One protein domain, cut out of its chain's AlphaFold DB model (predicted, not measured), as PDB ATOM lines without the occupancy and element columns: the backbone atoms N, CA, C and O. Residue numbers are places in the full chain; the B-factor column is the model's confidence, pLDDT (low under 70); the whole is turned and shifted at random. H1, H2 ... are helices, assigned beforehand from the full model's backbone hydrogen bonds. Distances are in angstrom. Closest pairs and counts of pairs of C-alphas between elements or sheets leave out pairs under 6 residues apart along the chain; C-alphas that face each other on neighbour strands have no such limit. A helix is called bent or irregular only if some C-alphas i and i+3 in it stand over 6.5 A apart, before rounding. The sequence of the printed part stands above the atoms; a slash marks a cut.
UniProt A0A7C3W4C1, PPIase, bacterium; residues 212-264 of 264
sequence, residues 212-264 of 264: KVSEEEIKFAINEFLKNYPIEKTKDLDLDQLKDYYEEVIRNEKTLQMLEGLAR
ATOM      1  N   LYS A 212      41.278 -30.194 -12.831       92.50
ATOM      2  CA  LYS A 212      40.963 -31.514 -13.378       92.50
ATOM      3  C   LYS A 212      41.387 -32.608 -12.412       92.50
ATOM      4  O   LYS A 212      42.437 -32.527 -11.767       92.50
ATOM      5  N   VAL A 213      40.578 -33.653 -12.369       94.19
ATOM      6  CA  VAL A 213      40.888 -34.904 -11.685       94.19
ATOM      7  C   VAL A 213      41.165 -35.947 -12.759       94.19
ATOM      8  O   VAL A 213      40.413 -36.052 -13.727       94.19
ATOM      9  N   SER A 214      42.291 -36.641 -12.638       94.88
ATOM     10  CA  SER A 214      42.654 -37.725 -13.550       94.88
ATOM     11  C   SER A 214      41.961 -39.027 -13.149       94.88
ATOM     12  O   SER A 214      41.616 -39.230 -11.983       94.88
ATOM     13  N   GLU A 215      41.769 -39.936 -14.107       93.12
ATOM     14  CA  GLU A 215      41.212 -41.252 -13.790       93.12
ATOM     15  C   GLU A 215      42.129 -42.054 -12.865       93.12
ATOM     16  O   GLU A 215      41.644 -42.846 -12.060       93.12
ATOM     17  N   GLU A 216      43.445 -41.869 -12.983       94.62
ATOM     18  CA  GLU A 216      44.441 -42.526 -12.145       94.62
ATOM     19  C   GLU A 216      44.271 -42.144 -10.672       94.62
ATOM     20  O   GLU A 216      44.314 -43.018  -9.809       94.62
ATOM     21  N   GLU A 217      44.016 -40.866 -10.383       93.12
ATOM     22  CA  GLU A 217      43.775 -40.384  -9.017       93.12
ATOM     23  C   GLU A 217      42.489 -40.965  -8.428       93.12
ATOM     24  O   GLU A 217      42.481 -41.399  -7.276       93.12
ATOM     25  N   ILE A 218      41.420 -41.035  -9.226       93.12
ATOM     26  CA  ILE A 218      40.145 -41.617  -8.788       93.12
ATOM     27  C   ILE A 218      40.318 -43.113  -8.513       93.12
ATOM     28  O   ILE A 218      39.926 -43.601  -7.454       93.12
ATOM     29  N   LYS A 219      40.964 -43.846  -9.431       91.81
ATOM     30  CA  LYS A 219      41.261 -45.278  -9.263       91.81
ATOM     31  C   LYS A 219      42.118 -45.524  -8.026       91.81
ATOM     32  O   LYS A 219      41.852 -46.465  -7.285       91.81
ATOM     33  N   PHE A 220      43.128 -44.688  -7.791       92.88
ATOM     34  CA  PHE A 220      43.968 -44.782  -6.602       92.88
ATOM     35  C   PHE A 220      43.145 -44.599  -5.319       92.88
ATOM     36  O   PHE A 220      43.197 -45.462  -4.447       92.88
ATOM     37  N   ALA A 221      42.328 -43.546  -5.233       90.56
ATOM     38  CA  ALA A 221      41.503 -43.276  -4.055       90.56
ATOM     39  C   ALA A 221      40.481 -44.391  -3.771       90.56
ATOM     40  O   ALA A 221      40.352 -44.835  -2.630       90.56
ATOM     41  N   ILE A 222      39.815 -44.905  -4.812       89.75
ATOM     42  CA  ILE A 222      38.893 -46.044  -4.692       89.75
ATOM     43  C   ILE A 222      39.636 -47.290  -4.198       89.75
ATOM     44  O   ILE A 222      39.153 -47.982  -3.304       89.75
ATOM     45  N   ASN A 223      40.823 -47.582  -4.735       89.50
ATOM     46  CA  ASN A 223      41.601 -48.742  -4.301       89.50
ATOM     47  C   ASN A 223      42.040 -48.628  -2.834       89.50
ATOM     48  O   ASN A 223      41.974 -49.620  -2.109       89.50
ATOM     49  N   GLU A 224      42.453 -47.442  -2.379       89.19
ATOM     50  CA  GLU A 224      42.787 -47.211  -0.967       89.19
ATOM     51  C   GLU A 224      41.577 -47.421  -0.048       89.19
ATOM     52  O   GLU A 224      41.702 -48.044   1.006       89.19
ATOM     53  N   PHE A 225      40.392 -46.974  -0.468       85.88
ATOM     54  CA  PHE A 225      39.146 -47.236   0.249       85.88
ATOM     55  C   PHE A 225      38.833 -48.733   0.337       85.88
ATOM     56  O   PHE A 225      38.578 -49.258   1.423       85.88
ATOM     57  N   LEU A 226      38.923 -49.445  -0.789       86.56
ATOM     58  CA  LEU A 226      38.594 -50.869  -0.863       86.56
ATOM     59  C   LEU A 226      39.535 -51.757  -0.036       86.56
ATOM     60  O   LEU A 226      39.100 -52.810   0.422       86.56
ATOM     61  N   LYS A 227      40.787 -51.344   0.220       87.50
ATOM     62  CA  LYS A 227      41.727 -52.102   1.076       87.50
ATOM     63  C   LYS A 227      41.194 -52.350   2.487       87.50
ATOM     64  O   LYS A 227      41.494 -53.388   3.069       87.50
ATOM     65  N   ASN A 228      40.430 -51.402   3.025       79.50
ATOM     66  CA  ASN A 228      39.878 -51.468   4.378       79.50
ATOM     67  C   ASN A 228      38.368 -51.758   4.382       79.50
ATOM     68  O   ASN A 228      37.757 -51.813   5.450       79.50
ATOM     69  N   TYR A 229      37.758 -51.942   3.207       80.31
ATOM     70  CA  TYR A 229      36.328 -52.189   3.078       80.31
ATOM     71  C   TYR A 229      36.013 -53.694   3.173       80.31
ATOM     72  O   TYR A 229      36.699 -54.504   2.543       80.31
ATOM     73  N   PRO A 230      34.976 -54.116   3.923       80.25
ATOM     74  CA  PRO A 230      34.621 -55.529   4.031       80.25
ATOM     75  C   PRO A 230      34.298 -56.154   2.666       80.25
ATOM     76  O   PRO A 230      33.348 -55.742   2.002       80.25
ATOM     77  N   ILE A 231      35.044 -57.200   2.282       76.56
ATOM     78  CA  ILE A 231      34.911 -57.912   0.991       76.56
ATOM     79  C   ILE A 231      33.478 -58.422   0.759       76.56
ATOM     80  O   ILE A 231      32.990 -58.473  -0.363       76.56
ATOM     81  N   GLU A 232      32.768 -58.782   1.822       75.31
ATOM     82  CA  GLU A 232      31.388 -59.274   1.747       75.31
ATOM     83  C   GLU A 232      30.403 -58.198   1.271       75.31
ATOM     84  O   GLU A 232      29.420 -58.523   0.610       75.31
ATOM     85  N   LYS A 233      30.697 -56.921   1.551       74.44
ATOM     86  CA  LYS A 233      29.864 -55.767   1.188       74.44
ATOM     87  C   LYS A 233      30.244 -55.149  -0.156       74.44
ATOM     88  O   LYS A 233      29.517 -54.299  -0.658       74.44
ATOM     89  N   THR A 234      31.360 -55.550  -0.772       73.69
ATOM     90  CA  THR A 234      31.816 -54.931  -2.033       73.69
ATOM     91  C   THR A 234      30.874 -55.195  -3.204       73.69
ATOM     92  O   THR A 234      30.924 -54.471  -4.190       73.69
ATOM     93  N   LYS A 235      30.033 -56.235  -3.125       74.50
ATOM     94  CA  LYS A 235      29.051 -56.570  -4.169       74.50
ATOM     95  C   LYS A 235      27.859 -55.615  -4.211       74.50
ATOM     96  O   LYS A 235      27.233 -55.511  -5.258       74.50
ATOM     97  N   ASP A 236      27.587 -54.929  -3.104       78.44
ATOM     98  CA  ASP A 236      26.487 -53.969  -2.981       78.44
ATOM     99  C   ASP A 236      26.943 -52.529  -3.285       78.44
ATOM    100  O   ASP A 236      26.149 -51.594  -3.205       78.44
ATOM    101  N   LEU A 237      28.226 -52.333  -3.621       80.56
ATOM    102  CA  LEU A 237      28.781 -51.024  -3.953       80.56
ATOM    103  C   LEU A 237      28.393 -50.607  -5.373       80.56
ATOM    104  O   LEU A 237      28.741 -51.268  -6.351       80.56
ATOM    105  N   ASP A 238      27.759 -49.445  -5.477       86.50
ATOM    106  CA  ASP A 238      27.611 -48.731  -6.739       86.50
ATOM    107  C   ASP A 238      28.941 -48.039  -7.078       86.50
ATOM    108  O   ASP A 238      29.312 -47.016  -6.496       86.50
ATOM    109  N   LEU A 239      29.699 -48.646  -7.993       84.56
ATOM    110  CA  LEU A 239      31.016 -48.153  -8.397       84.56
ATOM    111  C   LEU A 239      30.949 -46.811  -9.131       84.56
ATOM    112  O   LEU A 239      31.912 -46.048  -9.048       84.56
ATOM    113  N   ASP A 240      29.846 -46.514  -9.819       87.31
ATOM    114  CA  ASP A 240      29.684 -45.247 -10.531       87.31
ATOM    115  C   ASP A 240      29.436 -44.114  -9.530       87.31
ATOM    116  O   ASP A 240      30.126 -43.096  -9.571       87.31
ATOM    117  N   GLN A 241      28.566 -44.329  -8.536       85.50
ATOM    118  CA  GLN A 241      28.394 -43.371  -7.434       85.50
ATOM    119  C   GLN A 241      29.682 -43.170  -6.630       85.50
ATOM    120  O   GLN A 241      30.018 -42.046  -6.255       85.50
ATOM    121  N   LEU A 242      30.425 -44.250  -6.370       85.62
ATOM    122  CA  LEU A 242      31.696 -44.172  -5.655       85.62
ATOM    123  C   LEU A 242      32.737 -43.371  -6.448       85.62
ATOM    124  O   LEU A 242      33.503 -42.597  -5.870       85.62
ATOM    125  N   LYS A 243      32.752 -43.533  -7.775       90.00
ATOM    126  CA  LYS A 243      33.610 -42.767  -8.678       90.00
ATOM    127  C   LYS A 243      33.271 -41.280  -8.639       90.00
ATOM    128  O   LYS A 243      34.183 -40.479  -8.440       90.00
ATOM    129  N   ASP A 244      31.995 -40.931  -8.771       88.56
ATOM    130  CA  ASP A 244      31.532 -39.540  -8.727       88.56
ATOM    131  C   ASP A 244      31.878 -38.881  -7.382       88.56
ATOM    132  O   ASP A 244      32.387 -37.757  -7.346       88.56
ATOM    133  N   TYR A 245      31.695 -39.612  -6.277       87.00
ATOM    134  CA  TYR A 245      32.076 -39.161  -4.940       87.00
ATOM    135  C   TYR A 245      33.576 -38.850  -4.843       87.00
ATOM    136  O   TYR A 245      33.958 -37.749  -4.439       87.00
ATOM    137  N   TYR A 246      34.445 -39.790  -5.233       90.00
ATOM    138  CA  TYR A 246      35.890 -39.573  -5.144       90.00
ATOM    139  C   TYR A 246      36.386 -38.509  -6.119       90.00
ATOM    140  O   TYR A 246      37.314 -37.774  -5.787       90.00
ATOM    141  N   GLU A 247      35.761 -38.367  -7.287       92.56
ATOM    142  CA  GLU A 247      36.059 -37.261  -8.189       92.56
ATOM    143  C   GLU A 247      35.784 -35.907  -7.521       92.56
ATOM    144  O   GLU A 247      36.628 -35.008  -7.583       92.56
ATOM    145  N   GLU A 248      34.639 -35.754  -6.852       88.56
ATOM    146  CA  GLU A 248      34.303 -34.529  -6.125       88.56
ATOM    147  C   GLU A 248      35.256 -34.281  -4.947       88.56
ATOM    148  O   GLU A 248      35.781 -33.172  -4.805       88.56
ATOM    149  N   VAL A 249      35.551 -35.310  -4.148       89.12
ATOM    150  CA  VAL A 249      36.487 -35.223  -3.015       89.12
ATOM    151  C   VAL A 249      37.874 -34.775  -3.475       89.12
ATOM    152  O   VAL A 249      38.421 -33.814  -2.933       89.12
ATOM    153  N   ILE A 250      38.432 -35.418  -4.504       93.50
ATOM    154  CA  ILE A 250      39.768 -35.084  -5.020       93.50
ATOM    155  C   ILE A 250      39.773 -33.673  -5.611       93.50
ATOM    156  O   ILE A 250      40.723 -32.915  -5.413       93.50
ATOM    157  N   ARG A 251      38.711 -33.282  -6.323       94.25
ATOM    158  CA  ARG A 251      38.597 -31.936  -6.892       94.25
ATOM    159  C   ARG A 251      38.563 -30.862  -5.807       94.25
ATOM    160  O   ARG A 251      39.241 -29.842  -5.950       94.25
ATOM    161  N   ASN A 252      37.801 -31.087  -4.740       90.31
ATOM    162  CA  ASN A 252      37.726 -30.173  -3.603       90.31
ATOM    163  C   ASN A 252      39.082 -30.064  -2.902       90.31
ATOM    164  O   ASN A 252      39.547 -28.951  -2.662       90.31
ATOM    165  N   GLU A 253      39.761 -31.189  -2.671       90.56
ATOM    166  CA  GLU A 253      41.098 -31.212  -2.072       90.56
ATOM    167  C   GLU A 253      42.120 -30.444  -2.924       90.56
ATOM    168  O   GLU A 253      42.820 -29.574  -2.414       90.56
ATOM    169  N   LYS A 254      42.156 -30.668  -4.242       93.62
ATOM    170  CA  LYS A 254      43.034 -29.905  -5.149       93.62
ATOM    171  C   LYS A 254      42.732 -28.411  -5.149       93.62
ATOM    172  O   LYS A 254      43.643 -27.591  -5.224       93.62
ATOM    173  N   THR A 255      41.451 -28.057  -5.086       92.94
ATOM    174  CA  THR A 255      41.026 -26.654  -5.031       92.94
ATOM    175  C   THR A 255      41.507 -26.005  -3.736       92.94
ATOM    176  O   THR A 255      42.049 -24.905  -3.773       92.94
ATOM    177  N   LEU A 256      41.387 -26.701  -2.601       89.56
ATOM    178  CA  LEU A 256      41.917 -26.240  -1.319       89.56
ATOM    179  C   LEU A 256      43.438 -26.090  -1.351       89.56
ATOM    180  O   LEU A 256      43.933 -25.039  -0.968       89.56
ATOM    181  N   GLN A 257      44.171 -27.074  -1.873       90.56
ATOM    182  CA  GLN A 257      45.633 -27.008  -1.994       90.56
ATOM    183  C   GLN A 257      46.097 -25.828  -2.856       90.56
ATOM    184  O   GLN A 257      47.074 -25.155  -2.528       90.56
ATOM    185  N   MET A 258      45.383 -25.541  -3.946       92.12
ATOM    186  CA  MET A 258      45.642 -24.359  -4.763       92.12
ATOM    187  C   MET A 258      45.429 -23.069  -3.955       92.12
ATOM    188  O   MET A 258      46.281 -22.184  -3.994       92.12
ATOM    189  N   LEU A 259      44.331 -22.965  -3.197       89.06
ATOM    190  CA  LEU A 259      44.060 -21.804  -2.341       89.06
ATOM    191  C   LEU A 259      45.097 -21.659  -1.214       89.06
ATOM    192  O   LEU A 259      45.535 -20.546  -0.933       89.06
ATOM    193  N   GLU A 260      45.533 -22.763  -0.605       87.94
ATOM    194  CA  GLU A 260      46.622 -22.781   0.380       87.94
ATOM    195  C   GLU A 260      47.927 -22.246  -0.218       87.94
ATOM    196  O   GLU A 260      48.642 -21.492   0.439       87.94
ATOM    197  N   GLY A 261      48.226 -22.599  -1.471       86.06
ATOM    198  CA  GLY A 261      49.394 -22.101  -2.196       86.06
ATOM    199  C   GLY A 261      49.360 -20.595  -2.473       86.06
ATOM    200  O   GLY A 261      50.419 -19.985  -2.560       86.06
ATOM    201  N   LEU A 262      48.171 -19.991  -2.576       83.75
ATOM    202  CA  LEU A 262      48.002 -18.540  -2.738       83.75
ATOM    203  C   LEU A 262      48.097 -17.770  -1.412       83.75
ATOM    204  O   LEU A 262      48.304 -16.560  -1.425       83.75
ATOM    205  N   ALA A 263      47.900 -18.451  -0.280       72.81
ATOM    206  CA  ALA A 263      47.911 -17.854   1.056       72.81
ATOM    207  C   ALA A 263      49.302 -17.844   1.724       72.81
ATOM    208  O   ALA A 263      49.448 -17.257   2.797       72.81
ATOM    209  N   ARG A 264      50.294 -18.510   1.119       61.53
ATOM    210  CA  ARG A 264      51.701 -18.540   1.551       61.53
ATOM    211  C   ARG A 264      52.514 -17.457   0.852       61.53
ATOM    212  O   ARG A 264      53.402 -16.895   1.527       61.53
TER     213      ARG A 264
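This is residues 212 to 264 of the 264 residues of the protein "PPIase" of bacterium (UniProt A0A7C3W4C1). H1 packs steeply across the first half of a long helix, H3; the short H2 joins them beyond one end, and residues 256 to 264 stick out at the other. The 53 printed residues hold three named helices, H1, H2, H3 in chain order, and no named strand: all helix. The whole is a loose rod, radius of gyration of the C-alphas 13.6 A, spanning 45 by 19 by 15 A.

H1, residues 215 to 227, touches H3, residues 239 to 262, with residues 217 to 222 alone, opposite ways at a steep tilt of 68 degrees, only just short of perpendicular; the closest C-alphas, Ile 218 and Tyr 246, are 6.0 A apart. H2, residues 231 to 236, is close to but not clearly touching H1, C-alphas 226 and 234 being 8.0 A apart, and apart from H3. Every O i to N i+4 pair is within hydrogen-bond range in H1 and H3; H2 has 0 of 2, but 2 of 3 O i to N i+3 pairs.

H1, 18.4 A, begins at C-alpha 215 (41.212, -41.252, -13.790). H2 is only just irregular: C-alphas 232 and 235 are 6.9 A apart. H3, 34.6 A, ends at C-alpha 262 (48.002, -18.540, -2.738).

C-alphas 232 and 264, the farthest apart, are 45.5 A apart. The printed part has no cut, and both links are tight. Residue 264 is under pLDDT 70.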